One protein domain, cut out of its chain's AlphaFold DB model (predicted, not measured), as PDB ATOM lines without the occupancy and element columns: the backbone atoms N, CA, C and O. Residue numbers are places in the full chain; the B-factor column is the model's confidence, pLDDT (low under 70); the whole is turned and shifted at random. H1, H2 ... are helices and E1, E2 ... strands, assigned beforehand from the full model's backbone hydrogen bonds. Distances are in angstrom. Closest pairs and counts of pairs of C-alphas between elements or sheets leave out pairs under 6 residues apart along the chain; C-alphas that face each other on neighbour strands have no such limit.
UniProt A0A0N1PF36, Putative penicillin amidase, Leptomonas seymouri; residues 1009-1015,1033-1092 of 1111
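What this domain is: This is residues 1009 to 1015 and 1033 to 1092 of the 1111 residues of the protein "Putative penicillin amidase" of Leptomonas seymouri (UniProt A0A0N1PF36). With little regular structure, this model has one narrow antiparallel sheet, E2 - E3 - E4, which H2 only grazes; E1 prolongs E2 as an arm, where residues 1034 to 1040 stick out. The 67 printed residues, 26 in named elements, run H1, E1, E2, E3, H2, E4: mixed class, loose, radius of gyration of the C-alphas 15.4 A, spans 50 by 33 by 17 A.

How they stand to each other: Start at inner strand E3, residues 1059 to 1062: it forms a hairpin with E2, residues 1047 to 1051, at 172 degrees, N 1049 and O 1060 within hydrogen-bond range at 2.9 A. Antiparallel E4, residues 1089 to 1091, has N 1089 2.8 A from O 1061. H2, residues 1080 to 1084, has its O i to N i+4 pair within range; its closest C-alpha to E3 is Tyr 1083, 6.2 A from that of Gln 1062. H1, residues 1011 to 1014, too short for such a pair, is not on the sheet. E1, residues 1040 to 1044, runs on into E2 at 8 degrees.

Where its parts are: Find C-alpha 1047 at (219.594, 124.760, 225.851); E2 runs 14.1 A from there. E4 ends at (218.983, 136.939, 224.642).

The domain as a whole: Across the cut, residues 1016 to 1032, look for 18.3 A between C-alphas 1015 and 1033. The E3 to H2 link is long. Residues 1009 to 1013 and 1055 to 1056 have pLDDT under 70.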
ATOM      1  N   PHE A1009     246.723 114.694 214.632       58.78
ATOM      2  CA  PHE A1009     247.644 115.830 214.453       58.78
ATOM      3  C   PHE A1009     246.935 117.167 214.155       58.78
ATOM      4  O   PHE A1009     247.567 118.217 214.188       58.78
ATOM      5  N   LEU A1010     245.630 117.122 213.878       62.22
ATOM      6  CA  LEU A1010     244.747 118.260 213.614       62.22
ATOM      7  C   LEU A1010     243.764 118.510 214.776       62.22
ATOM      8  O   LEU A1010     243.189 119.593 214.854       62.22
ATOM      9  N   HIS A1011     243.632 117.563 215.719       66.88
ATOM     10  CA  HIS A1011     242.846 117.713 216.956       66.88
ATOM     11  C   HIS A1011     243.035 119.076 217.652       66.88
ATOM     12  O   HIS A1011     242.011 119.668 217.974       66.88
ATOM     13  N   PRO A1012     244.256 119.641 217.816       65.19
ATOM     14  CA  PRO A1012     244.431 120.939 218.482       65.19
ATOM     15  C   PRO A1012     243.742 122.122 217.789       65.19
ATOM     16  O   PRO A1012     243.459 123.121 218.437       65.19
ATOM     17  N   VAL A1013     243.480 122.029 216.480       63.91
ATOM     18  CA  VAL A1013     242.834 123.100 215.707       63.91
ATOM     19  C   VAL A1013     241.321 122.917 215.704       63.91
ATOM     20  O   VAL A1013     240.599 123.848 216.045       63.91
ATOM     21  N   PHE A1014     240.832 121.716 215.390       70.62
ATOM     22  CA  PHE A1014     239.416 121.502 215.069       70.62
ATOM     23  C   PHE A1014     238.609 120.878 216.220       70.62
ATOM     24  O   PHE A1014     237.447 121.224 216.406       70.62
ATOM     25  N   GLN A1015     239.204 119.987 217.018       72.69
ATOM     26  CA  GLN A1015     238.491 119.214 218.040       72.69
ATOM     27  C   GLN A1015     238.546 119.900 219.408       72.69
ATOM     28  O   GLN A1015     239.568 120.480 219.782       72.69
ATOM     29  N   SER A1033     230.315 106.402 226.773       73.50
ATOM     30  CA  SER A1033     230.551 105.022 226.339       73.50
ATOM     31  C   SER A1033     230.792 104.106 227.553       73.50
ATOM     32  O   SER A1033     231.160 104.558 228.641       73.50
ATOM     33  N   ILE A1034     230.600 102.795 227.383       71.56
ATOM     34  CA  ILE A1034     230.894 101.791 228.425       71.56
ATOM     35  C   ILE A1034     232.267 101.116 228.226       71.56
ATOM     36  O   ILE A1034     232.637 100.203 228.958       71.56
ATOM     37  N   ASN A1035     233.076 101.589 227.272       70.25
ATOM     38  CA  ASN A1035     234.405 101.067 226.934       70.25
ATOM     39  C   ASN A1035     235.521 102.107 227.186       70.25
ATOM     40  O   ASN A1035     235.259 103.301 227.315       70.25
ATOM     41  N   GLY A1036     236.780 101.661 227.284       78.25
ATOM     42  CA  GLY A1036     237.949 102.548 227.402       78.25
ATOM     43  C   GLY A1036     237.829 103.595 228.521       78.25
ATOM     44  O   GLY A1036     237.605 103.244 229.680       78.25
ATOM     45  N   ASN A1037     237.955 104.876 228.160       81.00
ATOM     46  CA  ASN A1037     237.844 106.030 229.067       81.00
ATOM     47  C   ASN A1037     236.401 106.574 229.188       81.00
ATOM     48  O   ASN A1037     236.203 107.686 229.672       81.00
ATOM     49  N   MET A1038     235.397 105.822 228.724       84.38
ATOM     50  CA  MET A1038     233.973 106.174 228.818       84.38
ATOM     51  C   MET A1038     233.628 107.530 228.192       84.38
ATOM     52  O   MET A1038     232.804 108.264 228.726       84.38
ATOM     53  N   ARG A1039     234.304 107.905 227.097       80.44
ATOM     54  CA  ARG A1039     234.121 109.216 226.453       80.44
ATOM     55  C   ARG A1039     232.655 109.447 226.092       80.44
ATOM     56  O   ARG A1039     231.999 108.533 225.593       80.44
ATOM     57  N   SER A1040     232.193 110.674 226.297       83.38
ATOM     58  CA  SER A1040     230.920 111.151 225.770       83.38
ATOM     59  C   SER A1040     231.168 111.995 224.527       83.38
ATOM     60  O   SER A1040     232.098 112.800 224.476       83.38
ATOM     61  N   THR A1041     230.324 111.816 223.519       80.00
ATOM     62  CA  THR A1041     230.186 112.745 222.388       80.00
ATOM     63  C   THR A1041     228.829 113.444 222.399       80.00
ATOM     64  O   THR A1041     228.622 114.340 221.586       80.00
ATOM     65  N   GLN A1042     227.909 113.061 223.296       82.00
ATOM     66  CA  GLN A1042     226.527 113.541 223.313       82.00
ATOM     67  C   GLN A1042     226.155 114.172 224.654       82.00
ATOM     68  O   GLN A1042     226.331 113.577 225.722       82.00
ATOM     69  N   ALA A1043     225.582 115.365 224.572       89.44
ATOM     70  CA  ALA A1043     225.053 116.137 225.687       89.44
ATOM     71  C   ALA A1043     224.037 117.153 225.144       89.44
ATOM     72  O   ALA A1043     223.744 117.146 223.950       89.44
ATOM     73  N   ALA A1044     223.502 118.036 225.991       92.38
ATOM     74  CA  ALA A1044     222.579 119.091 225.561       92.38
ATOM     75  C   ALA A1044     223.241 119.957 224.473       92.38
ATOM     76  O   ALA A1044     224.159 120.717 224.771       92.38
ATOM     77  N   SER A1045     222.813 119.784 223.220       90.31
ATOM     78  CA  SER A1045     223.430 120.374 222.017       90.31
ATOM     79  C   SER A1045     222.999 121.817 221.767       90.31
ATOM     80  O   SER A1045     223.700 122.583 221.112       90.31
ATOM     81  N   MET A1046     221.877 122.191 222.368       93.12
ATOM     82  CA  MET A1046     221.558 123.543 222.792       93.12
ATOM     83  C   MET A1046     220.743 123.456 224.087       93.12
ATOM     84  O   MET A1046     220.232 122.384 224.423       93.12
ATOM     85  N   ARG A1047     220.607 124.572 224.803       96.00
ATOM     86  CA  ARG A1047     219.594 124.760 225.851       96.00
ATOM     87  C   ARG A1047     218.836 126.046 225.591       96.00
ATOM     88  O   ARG A1047     219.471 127.064 225.341       96.00
ATOM     89  N   GLN A1048     217.515 126.011 225.684       95.38
ATOM     90  CA  GLN A1048     216.637 127.170 225.564       95.38
ATOM     91  C   GLN A1048     215.668 127.204 226.743       95.38
ATOM     92  O   GLN A1048     215.020 126.197 227.025       95.38
ATOM     93  N   LEU A1049     215.517 128.377 227.356       95.12
ATOM     94  CA  LEU A1049     214.409 128.733 228.248       95.12
ATOM     95  C   LEU A1049     213.757 130.023 227.741       95.12
ATOM     96  O   LEU A1049     214.451 130.876 227.184       95.12
ATOM     97  N   TYR A1050     212.453 130.188 227.959       91.69
ATOM     98  CA  TYR A1050     211.722 131.399 227.581       91.69
ATOM     99  C   TYR A1050     210.548 131.690 228.522       91.69
ATOM    100  O   TYR A1050     209.802 130.768 228.869       91.69
ATOM    101  N   ASP A1051     210.372 132.962 228.901       89.44
ATOM    102  CA  ASP A1051     209.154 133.449 229.559       89.44
ATOM    103  C   ASP A1051     208.131 134.032 228.568       89.44
ATOM    104  O   ASP A1051     208.460 134.768 227.640       89.44
ATOM    105  N   LEU A1052     206.860 133.672 228.779       88.44
ATOM    106  CA  LEU A1052     205.693 134.111 227.995       88.44
ATOM    107  C   LEU A1052     204.807 135.117 228.752       88.44
ATOM    108  O   LEU A1052     203.766 135.529 228.250       88.44
ATOM    109  N   TRP A1053     205.176 135.460 229.987       81.81
ATOM    110  CA  TRP A1053     204.336 136.225 230.918       81.81
ATOM    111  C   TRP A1053     204.890 137.612 231.258       81.81
ATOM    112  O   TRP A1053     204.152 138.484 231.716       81.81
ATOM    113  N   ASN A1054     206.187 137.827 231.043       76.12
ATOM    114  CA  ASN A1054     206.849 139.099 231.280       76.12
ATOM    115  C   ASN A1054     206.875 139.913 229.978       76.12
ATOM    116  O   ASN A1054     207.164 139.376 228.912       76.12
ATOM    117  N   ALA A1055     206.625 141.223 230.050       64.50
ATOM    118  CA  ALA A1055     206.587 142.092 228.871       64.50
ATOM    119  C   ALA A1055     207.887 142.031 228.042       64.50
ATOM    120  O   ALA A1055     207.844 142.114 226.815       64.50
ATOM    121  N   THR A1056     209.031 141.824 228.700       66.31
ATOM    122  CA  THR A1056     210.357 141.735 228.073       66.31
ATOM    123  C   THR A1056     210.666 140.403 227.384       66.31
ATOM    124  O   THR A1056     211.666 140.356 226.663       66.31
ATOM    125  N   HIS A1057     209.846 139.358 227.576       75.00
ATOM    126  CA  HIS A1057     209.940 138.052 226.907       75.00
ATOM    127  C   HIS A1057     211.384 137.521 226.825       75.00
ATOM    128  O   HIS A1057     211.995 137.442 225.751       75.00
ATOM    129  N   HIS A1058     211.984 137.244 227.982       80.06
ATOM    130  CA  HIS A1058     213.394 136.890 228.067       80.06
ATOM    131  C   HIS A1058     213.647 135.461 227.589       80.06
ATOM    132  O   HIS A1058     213.059 134.500 228.087       80.06
ATOM    133  N   MET A1059     214.586 135.322 226.653       88.56
ATOM    134  CA  MET A1059     215.133 134.038 226.232       88.56
ATOM    135  C   MET A1059     216.499 133.821 226.892       88.56
ATOM    136  O   MET A1059     217.314 134.743 226.977       88.56
ATOM    137  N   TYR A1060     216.764 132.591 227.325       92.81
ATOM    138  CA  TYR A1060     218.074 132.157 227.808       92.81
ATOM    139  C   TYR A1060     218.572 131.012 226.935       92.81
ATOM    140  O   TYR A1060     217.828 130.064 226.689       92.81
ATOM    141  N   LEU A1061     219.813 131.110 226.461       94.00
ATOM    142  CA  LEU A1061     220.389 130.215 225.460       94.00
ATOM    143  C   LEU A1061     221.731 129.636 225.926       94.00
ATOM    144  O   LEU A1061     222.578 130.339 226.471       94.00
ATOM    145  N   GLN A1062     221.974 128.368 225.620       94.75
ATOM    146  CA  GLN A1062     223.320 127.823 225.461       94.75
ATOM    147  C   GLN A1062     223.418 127.168 224.089       94.75
ATOM    148  O   GLN A1062     222.540 126.393 223.714       94.75
ATOM    149  N   LEU A1063     224.489 127.459 223.353       93.50
ATOM    150  CA  LEU A1063     224.726 126.945 222.002       93.50
ATOM    151  C   LEU A1063     226.170 126.413 221.900       93.50
ATOM    152  O   LEU A1063     227.032 127.063 221.297       93.50
ATOM    153  N   PRO A1064     226.489 125.267 222.541       87.44
ATOM    154  CA  PRO A1064     227.791 124.629 222.377       87.44
ATOM    155  C   PRO A1064     228.017 124.303 220.898       87.44
ATOM    156  O   PRO A1064     227.100 123.876 220.195       87.44
ATOM    157  N   GLY A1065     229.235 124.559 220.427       83.31
ATOM    158  CA  GLY A1065     229.568 124.549 219.002       83.31
ATOM    159  C   GLY A1065     229.514 125.921 218.317       83.31
ATOM    160  O   GLY A1065     230.005 126.040 217.202       83.31
ATOM    161  N   GLY A1066     228.961 126.961 218.954       89.19
ATOM    162  CA  GLY A1066     228.920 128.313 218.384       89.19
ATOM    163  C   GLY A1066     228.025 128.451 217.142       89.19
ATOM    164  O   GLY A1066     227.361 127.507 216.707       89.19
ATOM    165  N   GLN A1067     227.998 129.655 216.566       89.31
ATOM    166  CA  GLN A1067     227.146 129.975 215.415       89.31
ATOM    167  C   GLN A1067     227.793 129.594 214.074       89.31
ATOM    168  O   GLN A1067     227.095 129.160 213.155       89.31
ATOM    169  N   SER A1068     229.112 129.760 213.939       86.62
ATOM    170  CA  SER A1068     229.792 129.831 212.638       86.62
ATOM    171  C   SER A1068     230.572 128.560 212.300       86.62
ATOM    172  O   SER A1068     231.344 128.069 213.118       86.62
ATOM    173  N   GLY A1069     230.403 128.037 211.081       82.44
ATOM    174  CA  GLY A1069     230.999 126.772 210.632       82.44
ATOM    175  C   GLY A1069     232.479 126.820 210.278       82.44
ATOM    176  O   GLY A1069     233.076 125.768 210.075       82.44
ATOM    177  N   ASN A1070     233.072 128.013 210.210       78.00
ATOM    178  CA  ASN A1070     234.476 128.189 209.862       78.00
ATOM    179  C   ASN A1070     235.355 128.184 211.133       78.00
ATOM    180  O   ASN A1070     235.187 129.084 211.958       78.00
ATOM    181  N   PRO A1071     236.340 127.274 211.274       74.88
ATOM    182  CA  PRO A1071     237.200 127.159 212.462       74.88
ATOM    183  C   PRO A1071     238.117 128.363 212.748       74.88
ATOM    184  O   PRO A1071     238.797 128.382 213.770       74.88
ATOM    185  N   TYR A1072     238.138 129.377 211.878       74.19
ATOM    186  CA  TYR A1072     238.819 130.656 212.107       74.19
ATOM    187  C   TYR A1072     237.866 131.827 212.397       74.19
ATOM    188  O   TYR A1072     238.320 132.958 212.590       74.19
ATOM    189  N   SER A1073     236.555 131.582 212.421       78.81
ATOM    190  CA  SER A1073     235.569 132.552 212.891       78.81
ATOM    191  C   SER A1073     235.667 132.697 214.409       78.81
ATOM    192  O   SER A1073     235.725 131.704 215.132       78.81
ATOM    193  N   MET A1074     235.600 133.930 214.921       81.00
ATOM    194  CA  MET A1074     235.502 134.164 216.371       81.00
ATOM    195  C   MET A1074     234.219 133.574 216.989       81.00
ATOM    196  O   MET A1074     234.155 133.386 218.199       81.00
ATOM    197  N   PHE A1075     233.232 133.222 216.158       86.31
ATOM    198  CA  PHE A1075     231.952 132.632 216.560       86.31
ATOM    199  C   PHE A1075     231.893 131.093 216.405       86.31
ATOM    200  O   PHE A1075     230.805 130.523 216.337       86.31
ATOM    201  N   TYR A1076     233.048 130.421 216.300       82.69
ATOM    202  CA  TYR A1076     233.173 128.954 216.180       82.69
ATOM    203  C   TYR A1076     233.210 128.214 217.536       82.69
ATOM    204  O   TYR A1076     232.854 127.040 217.640       82.69
ATOM    205  N   GLU A1077     233.662 128.883 218.601       83.38
ATOM    206  CA  GLU A1077     233.844 128.255 219.923       83.38
ATOM    207  C   GLU A1077     233.592 129.171 221.126       83.38
ATOM    208  O   GLU A1077     233.578 128.688 222.257       83.38
ATOM    209  N   ASN A1078     233.350 130.467 220.909       86.06
ATOM    210  CA  ASN A1078     233.136 131.467 221.960       86.06
ATOM    211  C   ASN A1078     232.080 131.058 223.006       86.06
ATOM    212  O   ASN A1078     232.226 131.377 224.184       86.06
ATOM    213  N   LEU A1079     231.049 130.313 222.597       91.56
ATOM    214  CA  LEU A1079     229.949 129.888 223.472       91.56
ATOM    215  C   LEU A1079     230.224 128.568 224.222       91.56
ATOM    216  O   LEU A1079     229.508 128.240 225.168       91.56
ATOM    217  N   LEU A1080     231.273 127.821 223.852       88.88
ATOM    218  CA  LEU A1080     231.642 126.558 224.506       88.88
ATOM    219  C   LEU A1080     232.085 126.779 225.963       88.88
ATOM    220  O   LEU A1080     231.739 125.994 226.840       88.88
ATOM    221  N   HIS A1081     232.802 127.877 226.217       86.69
ATOM    222  CA  HIS A1081     233.249 128.292 227.551       86.69
ATOM    223  C   HIS A1081     232.081 128.471 228.530       86.69
ATOM    224  O   HIS A1081     232.148 128.016 229.670       86.69
ATOM    225  N   LEU A1082     231.002 129.113 228.075       90.50
ATOM    226  CA  LEU A1082     229.803 129.352 228.881       90.50
ATOM    227  C   LEU A1082     229.073 128.035 229.169       90.50
ATOM    228  O   LEU A1082     228.670 127.789 230.302       90.50
ATOM    229  N   TYR A1083     228.995 127.146 228.174       91.69
ATOM    230  CA  TYR A1083     228.409 125.816 228.334       91.69
ATOM    231  C   TYR A1083     229.174 124.929 229.335       91.69
ATOM    232  O   TYR A1083     228.539 124.278 230.161       91.69
ATOM    233  N   GLU A1084     230.515 124.926 229.317       90.31
ATOM    234  CA  GLU A1084     231.335 124.195 230.307       90.31
ATOM    235  C   GLU A1084     231.136 124.729 231.740       90.31
ATOM    236  O   GLU A1084     231.180 123.965 232.700       90.31
ATOM    237  N   LYS A1085     230.868 126.033 231.888       92.25
ATOM    238  CA  LYS A1085     230.572 126.687 233.178       92.25
ATOM    239  C   LYS A1085     229.103 126.596 233.591       92.25
ATOM    240  O   LYS A1085     228.753 127.061 234.670       92.25
ATOM    241  N   GLU A1086     228.257 126.028 232.733       93.69
ATOM    242  CA  GLU A1086     226.802 125.957 232.893       93.69
ATOM    243  C   GLU A1086     226.115 127.348 232.936       93.69
ATOM    244  O   GLU A1086     224.963 127.481 233.341       93.69
ATOM    245  N   GLU A1087     226.792 128.382 232.422       93.06
ATOM    246  CA  GLU A1087     226.310 129.764 232.294       93.06
ATOM    247  C   GLU A1087     225.402 129.921 231.060       93.06
ATOM    248  O   GLU A1087     225.721 129.431 229.975       93.06
ATOM    249  N   TYR A1088     224.263 130.607 231.197       93.31
ATOM    250  CA  TYR A1088     223.327 130.865 230.093       93.31
ATOM    251  C   TYR A1088     223.524 132.272 229.515       93.31
ATOM    252  O   TYR A1088     223.609 133.252 230.255       93.31
ATOM    253  N   LEU A1089     223.511 132.381 228.187       91.62
ATOM    254  CA  LEU A1089     223.408 133.654 227.474       91.62
ATOM    255  C   LEU A1089     222.007 134.228 227.675       91.62
ATOM    256  O   LEU A1089     221.020 133.539 227.413       91.62
ATOM    257  N   HIS A1090     221.909 135.491 228.078       88.50
ATOM    258  CA  HIS A1090     220.647 136.227 228.023       88.50
ATOM    259  C   HIS A1090     220.458 136.807 226.622       88.50
ATOM    260  O   HIS A1090     221.328 137.517 226.120       88.50
ATOM    261  N   VAL A1091     219.328 136.495 225.994       84.81
ATOM    262  CA  VAL A1091     218.983 136.939 224.642       84.81
ATOM    263  C   VAL A1091     217.728 137.817 224.747       84.81
ATOM    264  O   VAL A1091     216.621 137.290 224.919       84.81
ATOM    265  N   PRO A1092     217.862 139.157 224.711       71.00
ATOM    266  CA  PRO A1092     216.723 140.057 224.854       71.00
ATOM    267  C   PRO A1092     215.811 139.990 223.624       71.00
ATOM    268  O   PRO A1092     216.279 139.800 222.500       71.00
TER     269      PRO A1092